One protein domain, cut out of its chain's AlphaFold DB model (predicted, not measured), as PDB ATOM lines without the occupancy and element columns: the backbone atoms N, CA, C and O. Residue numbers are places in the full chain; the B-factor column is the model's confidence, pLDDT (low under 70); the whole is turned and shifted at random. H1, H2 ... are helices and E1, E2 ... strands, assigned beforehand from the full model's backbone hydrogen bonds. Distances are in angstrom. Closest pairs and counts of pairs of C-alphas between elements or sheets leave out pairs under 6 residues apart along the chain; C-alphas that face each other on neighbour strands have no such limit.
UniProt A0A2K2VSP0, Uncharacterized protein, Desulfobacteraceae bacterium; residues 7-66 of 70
ATOM      1  N   VAL A   7     182.804 103.114 235.402       89.50
ATOM      2  CA  VAL A   7     181.750 102.133 235.668       89.50
ATOM      3  C   VAL A   7     181.854 100.990 234.671       89.50
ATOM      4  O   VAL A   7     181.819 101.208 233.457       89.50
ATOM      5  N   LEU A   8     181.947  99.768 235.185       91.75
ATOM      6  CA  LEU A   8     182.002  98.539 234.410       91.75
ATOM      7  C   LEU A   8     180.705  97.745 234.562       91.75
ATOM      8  O   LEU A   8     180.173  97.618 235.662       91.75
ATOM      9  N   VAL A   9     180.228  97.153 233.471       92.44
ATOM     10  CA  VAL A   9     179.071  96.249 233.448       92.44
ATOM     11  C   VAL A   9     179.477  94.844 233.010       92.44
ATOM     12  O   VAL A   9     180.451  94.694 232.268       92.44
ATOM     13  N   PRO A  10     178.752  93.791 233.423       92.38
ATOM     14  CA  PRO A  10     179.050  92.432 232.997       92.38
ATOM     15  C   PRO A  10     179.013  92.291 231.470       92.38
ATOM     16  O   PRO A  10     178.067  92.722 230.806       92.38
ATOM     17  N   ALA A  11     180.026  91.641 230.902       93.56
ATOM     18  CA  ALA A  11     180.004  91.261 229.497       93.56
ATOM     19  C   ALA A  11     179.196  89.975 229.261       93.56
ATOM     20  O   ALA A  11     178.931  89.201 230.185       93.56
ATOM     21  N   TYR A  12     178.851  89.727 227.994       91.56
ATOM     22  CA  TYR A  12     178.253  88.468 227.527       91.56
ATOM     23  C   TYR A  12     176.936  88.081 228.219       91.56
ATOM     24  O   TYR A  12     176.627  86.905 228.369       91.56
ATOM     25  N   GLY A  13     176.156  89.071 228.665       85.50
ATOM     26  CA  GLY A  13     174.873  88.830 229.329       85.50
ATOM     27  C   GLY A  13     174.993  88.201 230.719       85.50
ATOM     28  O   GLY A  13     173.986  87.733 231.252       85.50
ATOM     29  N   ARG A  14     176.197  88.189 231.313       90.31
ATOM     30  CA  ARG A  14     176.402  87.707 232.680       90.31
ATOM     31  C   ARG A  14     175.551  88.501 233.666       90.31
ATOM     32  O   ARG A  14     175.404  89.717 233.557       90.31
ATOM     33  N   LYS A  15     175.002  87.789 234.643       87.50
ATOM     34  CA  LYS A  15     174.239  88.358 235.751       87.50
ATOM     35  C   LYS A  15     174.859  87.859 237.041       87.50
ATOM     36  O   LYS A  15     175.179  86.679 237.143       87.50
ATOM     37  N   TYR A  16     175.000  88.755 238.004       87.00
ATOM     38  CA  TYR A  16     175.489  88.420 239.333       87.00
ATOM     39  C   TYR A  16     174.383  88.699 240.338       87.00
ATOM     40  O   TYR A  16     173.709  89.726 240.251       87.00
ATOM     41  N   ASN A  17     174.196  87.766 241.268       83.00
ATOM     42  CA  ASN A  17     173.233  87.917 242.353       83.00
ATOM     43  C   ASN A  17     173.848  88.677 243.531       83.00
ATOM     44  O   ASN A  17     173.128  89.319 244.290       83.00
ATOM     45  N   THR A  18     175.176  88.611 243.672       84.69
ATOM     46  CA  THR A  18     175.912  89.289 244.734       84.69
ATOM     47  C   THR A  18     177.072  90.107 244.182       84.69
ATOM     48  O   THR A  18     177.600  89.846 243.099       84.69
ATOM     49  N   VAL A  19     177.495  91.097 244.967       83.50
ATOM     50  CA  VAL A  19     178.686  91.901 244.664       83.50
ATOM     51  C   VAL A  19     179.941  91.075 244.652       83.50
ATOM     52  O   VAL A  19     180.802  91.260 243.800       83.50
ATOM     53  N   GLN A  20     180.018  90.142 245.587       85.19
ATOM     54  CA  GLN A  20     181.183  89.310 245.757       85.19
ATOM     55  C   GLN A  20     181.431  88.467 244.504       85.19
ATOM     56  O   GLN A  20     182.565  88.438 244.043       85.19
ATOM     57  N   ASP A  21     180.387  87.914 243.879       88.44
ATOM     58  CA  ASP A  21     180.522  87.158 242.624       88.44
ATOM     59  C   ASP A  21     181.089  88.021 241.489       88.44
ATOM     60  O   ASP A  21     182.006  87.606 240.782       88.44
ATOM     61  N   ALA A  22     180.579  89.247 241.332       88.44
ATOM     62  CA  ALA A  22     181.040  90.161 240.291       88.44
ATOM     63  C   ALA A  22     182.499  90.590 240.508       88.44
ATOM     64  O   ALA A  22     183.278  90.651 239.556       88.44
ATOM     65  N   VAL A  23     182.870  90.866 241.761       87.81
ATOM     66  CA  VAL A  23     184.239  91.234 242.138       87.81
ATOM     67  C   VAL A  23     185.191  90.065 241.918       87.81
ATOM     68  O   VAL A  23     186.251  90.264 241.336       87.81
ATOM     69  N   GLN A  24     184.814  88.850 242.323       89.56
ATOM     70  CA  GLN A  24     185.621  87.651 242.088       89.56
ATOM     71  C   GLN A  24     185.822  87.403 240.591       89.56
ATOM     72  O   GLN A  24     186.944  87.168 240.163       89.56
ATOM     73  N   ASP A  25     184.777  87.545 239.772       91.94
ATOM     74  CA  ASP A  25     184.887  87.401 238.318       91.94
ATOM     75  C   ASP A  25     185.777  88.475 237.678       91.94
ATOM     76  O   ASP A  25     186.526  88.179 236.744       91.94
ATOM     77  N   TYR A  26     185.703  89.715 238.167       90.19
ATOM     78  CA  TYR A  26     186.578  90.796 237.721       90.19
ATOM     79  C   TYR A  26     188.035  90.521 238.096       90.19
ATOM     80  O   TYR A  26     188.901  90.590 237.228       90.19
ATOM     81  N   LEU A  27     188.300  90.142 239.350       88.88
ATOM     82  CA  LEU A  27     189.637  89.793 239.838       88.88
ATOM     83  C   LEU A  27     190.179  88.501 239.212       88.88
ATOM     84  O   LEU A  27     191.384  88.353 239.079       88.88
ATOM     85  N   ALA A  28     189.320  87.593 238.749       90.88
ATOM     86  CA  ALA A  28     189.720  86.419 237.976       90.88
ATOM     87  C   ALA A  28     190.106  86.753 236.519       90.88
ATOM     88  O   ALA A  28     190.384  85.852 235.731       90.88
ATOM     89  N   GLY A  29     190.101  88.033 236.125       90.69
ATOM     90  CA  GLY A  29     190.495  88.471 234.787       90.69
ATOM     91  C   GLY A  29     189.419  88.304 233.718       90.69
ATOM     92  O   GLY A  29     189.731  88.413 232.531       90.69
ATOM     93  N   LYS A  30     188.159  88.052 234.097       93.69
ATOM     94  CA  LYS A  30     187.069  87.948 233.118       93.69
ATOM     95  C   LYS A  30     186.678  89.326 232.579       93.69
ATOM     96  O   LYS A  30     186.788  90.333 233.273       93.69
ATOM     97  N   ASP A  31     186.109  89.351 231.375       94.56
ATOM     98  CA  ASP A  31     185.849  90.613 230.671       94.56
ATOM     99  C   ASP A  31     184.568  91.331 231.119       94.56
ATOM    100  O   ASP A  31     183.473  90.780 231.143       94.56
ATOM    101  N   PHE A  32     184.661  92.613 231.395       94.44
ATOM    102  CA  PHE A  32     183.545  93.522 231.600       94.44
ATOM    103  C   PHE A  32     183.461  94.490 230.421       94.44
ATOM    104  O   PHE A  32     184.260  94.437 229.488       94.44
ATOM    105  N   LYS A  33     182.465  95.372 230.434       94.06
ATOM    106  CA  LYS A  33     182.361  96.480 229.489       94.06
ATOM    107  C   LYS A  33     182.368  97.799 230.225       94.06
ATOM    108  O   LYS A  33     181.702  97.925 231.246       94.06
ATOM    109  N   LEU A  34     183.025  98.799 229.666       92.00
ATOM    110  CA  LEU A  34     182.842 100.177 230.103       92.00
ATOM    111  C   LEU A  34     181.399 100.612 229.828       92.00
ATOM    112  O   LEU A  34     180.928 100.502 228.699       92.00
ATOM    113  N   LEU A  35     180.702 101.131 230.840       88.50
ATOM    114  CA  LEU A  35     179.300 101.543 230.719       88.50
ATOM    115  C   LEU A  35     179.112 102.619 229.637       88.50
ATOM    116  O   LEU A  35     178.145 102.573 228.883       88.50
ATOM    117  N   HIS A  36     180.045 103.570 229.541       85.38
ATOM    118  CA  HIS A  36     179.931 104.712 228.628       85.38
ATOM    119  C   HIS A  36     180.292 104.395 227.176       85.38
ATOM    120  O   HIS A  36     179.756 105.027 226.270       85.38
ATOM    121  N   THR A  37     181.206 103.450 226.941       89.19
ATOM    122  CA  THR A  37     181.720 103.158 225.591       89.19
ATOM    123  C   THR A  37     181.290 101.791 225.066       89.19
ATOM    124  O   THR A  37     181.393 101.535 223.871       89.19
ATOM    125  N   GLY A  38     180.835 100.886 225.937       88.94
ATOM    126  CA  GLY A  38     180.549  99.490 225.603       88.94
ATOM    127  C   GLY A  38     181.793  98.648 225.293       88.94
ATOM    128  O   GLY A  38     181.654  97.462 224.987       88.94
ATOM    129  N   GLN A  39     182.991  99.236 225.373       93.12
ATOM    130  CA  GLN A  39     184.253  98.569 225.077       93.12
ATOM    131  C   GLN A  39     184.550  97.496 226.122       93.12
ATOM    132  O   GLN A  39     184.402  97.735 227.322       93.12
ATOM    133  N   TYR A  40     184.982  96.325 225.654       94.06
ATOM    134  CA  TYR A  40     185.412  95.233 226.519       94.06
ATOM    135  C   TYR A  40     186.727  95.577 227.223       94.06
ATOM    136  O   TYR A  40     187.608  96.198 226.632       94.06
ATOM    137  N   CYS A  41     186.835  95.178 228.482       93.38
ATOM    138  CA  CYS A  41     187.971  95.444 229.358       93.38
ATOM    139  C   CYS A  41     188.014  94.412 230.490       93.38
ATOM    140  O   CYS A  41     187.030  93.730 230.748       93.38
ATOM    141  N   SER A  42     189.120  94.313 231.207       91.38
ATOM    142  CA  SER A  42     189.298  93.426 232.357       91.38
ATOM    143  C   SER A  42     190.084  94.139 233.458       91.38
ATOM    144  O   SER A  42     190.536  95.270 233.285       91.38
ATOM    145  N   CYS A  43     190.284  93.489 234.605       90.25
ATOM    146  CA  CYS A  43     191.124  94.039 235.676       90.25
ATOM    147  C   CYS A  43     192.559  94.355 235.232       90.25
ATOM    148  O   CYS A  43     193.190  95.250 235.788       90.25
ATOM    149  N   ARG A  44     193.047  93.669 234.192       89.06
ATOM    150  CA  ARG A  44     194.377  93.865 233.601       89.06
ATOM    151  C   ARG A  44     194.536  95.239 232.955       89.06
ATOM    152  O   ARG A  44     195.628  95.792 232.982       89.06
ATOM    153  N   ASP A  45     193.449  95.800 232.431       89.25
ATOM    154  CA  ASP A  45     193.452  97.115 231.780       89.25
ATOM    155  C   ASP A  45     193.443  98.271 232.797       89.25
ATOM    156  O   ASP A  45     193.690  99.421 232.440       89.25
ATOM    157  N   PHE A  46     193.162  97.975 234.073       86.19
ATOM    158  CA  PHE A  46     192.939  98.963 235.133       86.19
ATOM    159  C   PHE A  46     193.783  98.692 236.387       86.19
ATOM    160  O   PHE A  46     193.323  98.902 237.512       86.19
ATOM    161  N   GLN A  47     195.024  98.235 236.212       81.38
ATOM    162  CA  GLN A  47     195.947  98.040 237.333       81.38
ATOM    163  C   GLN A  47     196.086  99.333 238.146       81.38
ATOM    164  O   GLN A  47     196.369 100.397 237.597       81.38
ATOM    165  N   ASN A  48     195.876  99.243 239.462       79.31
ATOM    166  CA  ASN A  48     195.904 100.383 240.391       79.31
ATOM    167  C   ASN A  48     194.869 101.494 240.129       79.31
ATOM    168  O   ASN A  48     194.931 102.551 240.760       79.31
ATOM    169  N   ILE A  49     193.885 101.260 239.260       83.81
ATOM    170  CA  ILE A  49     192.792 102.194 238.990       83.81
ATOM    171  C   ILE A  49     191.537 101.723 239.732       83.81
ATOM    172  O   ILE A  49     191.223 100.533 239.786       83.81
ATOM    173  N   LYS A  50     190.811 102.675 240.327       84.12
ATOM    174  CA  LYS A  50     189.505 102.417 240.941       84.12
ATOM    175  C   LYS A  50     188.429 102.337 239.864       84.12
ATOM    176  O   LYS A  50     188.257 103.283 239.097       84.12
ATOM    177  N   VAL A  51     187.675 101.246 239.860       87.31
ATOM    178  CA  VAL A  51     186.511 101.045 238.993       87.31
ATOM    179  C   VAL A  51     185.292 100.697 239.843       87.31
ATOM    180  O   VAL A  51     185.421 100.046 240.871       87.31
ATOM    181  N   SER A  52     184.103 101.105 239.425       88.88
ATOM    182  CA  SER A  52     182.839 100.690 240.039       88.88
ATOM    183  C   SER A  52     182.190  99.616 239.181       88.88
ATOM    184  O   SER A  52     182.179  99.723 237.957       88.88
ATOM    185  N   LEU A  53     181.618  98.587 239.798       88.50
ATOM    186  CA  LEU A  53     180.855  97.572 239.074       88.50
ATOM    187  C   LEU A  53     179.358  97.903 239.134       88.50
ATOM    188  O   LEU A  53     178.824  98.211 240.198       88.50
ATOM    189  N   TYR A  54     178.672  97.821 237.997       86.94
ATOM    190  CA  TYR A  54     177.226  97.988 237.868       86.94
ATOM    191  C   TYR A  54     176.604  96.711 237.306       86.94
ATOM    192  O   TYR A  54     176.838  96.348 236.153       86.94
ATOM    193  N   PHE A  55     175.803  96.018 238.112       80.75
ATOM    194  CA  PHE A  55     175.080  94.820 237.686       80.75
ATOM    195  C   PHE A  55     173.781  94.669 238.479       80.75
ATOM    196  O   PHE A  55     173.744  94.854 239.691       80.75
ATOM    197  N   GLY A  56     172.696  94.324 237.787       73.00
ATOM    198  CA  GLY A  56     171.391  94.141 238.422       73.00
ATOM    199  C   GLY A  56     170.815  95.444 238.989       73.00
ATOM    200  O   GLY A  56     170.469  96.344 238.228       73.00
ATOM    201  N   ASN A  57     170.683  95.511 240.319       64.62
ATOM    202  CA  ASN A  57     169.840  96.482 241.031       64.62
ATOM    203  C   ASN A  57     170.559  97.774 241.468       64.62
ATOM    204  O   ASN A  57     169.959  98.577 242.182       64.62
ATOM    205  N   GLY A  58     171.820  98.005 241.086       66.62
ATOM    206  CA  GLY A  58     172.512  99.233 241.484       66.62
ATOM    207  C   GLY A  58     173.989  99.330 241.106       66.62
ATOM    208  O   GLY A  58     174.577  98.410 240.538       66.62
ATOM    209  N   LEU A  59     174.560 100.499 241.417       68.69
ATOM    210  CA  LEU A  59     175.997 100.783 241.382       68.69
ATOM    211  C   LEU A  59     176.635 100.292 242.681       68.69
ATOM    212  O   LEU A  59     176.094 100.542 243.757       68.69
ATOM    213  N   TYR A  60     177.791  99.644 242.577       70.69
ATOM    214  CA  TYR A  60     178.549  99.176 243.732       70.69
ATOM    215  C   TYR A  60     179.853  99.961 243.922       70.69
ATOM    216  O   TYR A  60     180.395 100.547 242.978       70.69
ATOM    217  N   GLU A  61     180.318  99.974 245.175       67.25
ATOM    218  CA  GLU A  61     181.506 100.685 245.669       67.25
ATOM    219  C   GLU A  61     182.758 100.467 244.789       67.25
ATOM    220  O   GLU A  61     182.904  99.413 244.158       67.25
ATOM    221  N   PRO A  62     183.683 101.444 244.735       72.81
ATOM    222  CA  PRO A  62     184.865 101.372 243.887       72.81
ATOM    223  C   PRO A  62     185.836 100.273 244.343       72.81
ATOM    224  O   PRO A  62     186.354 100.297 245.461       72.81
ATOM    225  N   ILE A  63     186.153  99.354 243.437       73.06
ATOM    226  CA  ILE A  63     187.165  98.308 243.596       73.06
ATOM    227  C   ILE A  63     188.464  98.710 242.900       73.06
ATOM    228  O   ILE A  63     188.456  99.386 241.877       73.06
ATOM    229  N   THR A  64     189.604  98.308 243.459       72.88
ATOM    230  CA  THR A  64     190.920  98.471 242.821       72.88
ATOM    231  C   THR A  64     191.520  97.094 242.606       72.88
ATOM    232  O   THR A  64     191.668  96.342 243.569       72.88
ATOM    233  N   ALA A  65     191.899  96.770 241.373       66.69
ATOM    234  CA  ALA A  65     192.742  95.612 241.107       66.69
ATOM    235  C   ALA A  65     194.181  95.981 241.496       66.69
ATOM    236  O   ALA A  65     194.897  96.593 240.703       66.69
ATOM    237  N   ARG A  66     194.566  95.731 242.756       58.03
ATOM    238  CA  ARG A  66     195.921  96.062 243.232       58.03
ATOM    239  C   ARG A  66     196.953  94.995 242.896       58.03
ATOM    240  O   ARG A  66     198.064  95.362 242.556       58.03
TER     241      ARG A  66
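AT A GLANCE: This is residues 7 to 66 of the 70 residues of an uncharacterized protein of Desulfobacteraceae bacterium (UniProt A0A2K2VSP0). A small twisted sheet of four short strands has one helix, H1, over one face, running slantwise to the strands. The long hairpin E3 and E4 makes one side of the sheet, the shorter E1 and E2 the other, and their lines turn by 100 degrees from edge to edge; the very short H2 only grazes the sheet. The printed part has 60 residues with two named helices and four named strands, in the order E1, H1, E2, H2, E3, E4. The sheet runs E2, E1, E3, E4 and is mixed, and the class is mixed, helices and strands. The whole is compact, with a radius of gyration of the C-alphas of 10.1 A, and rounded, with spans of 26 by 22 by 18 A.

HOW THE PARTS SIT: E1, residues 7 to 10, is an inner strand with staggered pairing. Its residues 7 to 8 pair with E3, residues 50 to 55, parallel at 44 degrees, with N 8 and O 52 2.8 A apart, within hydrogen-bond range. Its residues 8 to 10 pair with the edge strand E2, residues 32 to 34, antiparallel at 143 degrees, with N 9 and O 33 at 2.8 A. E3 forms a hairpin with the other edge strand E4, residues 58 to 64, antiparallel at 151 degrees, with N 51 and O 63 at 2.9 A. E2 and E4 are apart. The sheet is only just strongly twisted, its C-alphas lying up to 4.1 A off the best plane. H1, residues 19 to 27, is on the sheet at a height over the sheet of 8.3 A. It lies over E3, only just, with 3 of its 9 C-alphas falling on that strand, and runs slantwise to the strands, at 56 degrees to E3 on the local plane. The closest C-alphas of H1 and E3 are those of Ala 22 and Leu 53, 7.5 A apart. H2, residues 43 to 46, only grazes the sheet. H1 and H2 are close but not clearly touching; their closest C-alphas, of Tyr 26 and Cys 43, are 5.9 A apart. In H1 every O i to N i+4 pair is within hydrogen-bond range; H2 is too short for such a pair.

IN THESE COORDINATES: E1 begins at C-alpha 7, (181.750, 102.133, 235.668), and measures 10.4 A. H1 measures 12.2 A from C-alpha 19, (178.686, 91.901, 244.664), to C-alpha 27. E2 measures 6.9 A and H2 5.3 A. E3 measures 16.6 A, and E4, 18.5 A, ends at C-alpha 64, (190.920, 98.471, 242.821).

THE WHOLE: The two C-alphas farthest apart, of Gly 13 and Asn 48, are 26.4 A apart. The printed part has no cut, and no link is long. The mean pLDDT of the printed part is 85.1; residues 57 to 59, 61 and 65 to 66 are under 70.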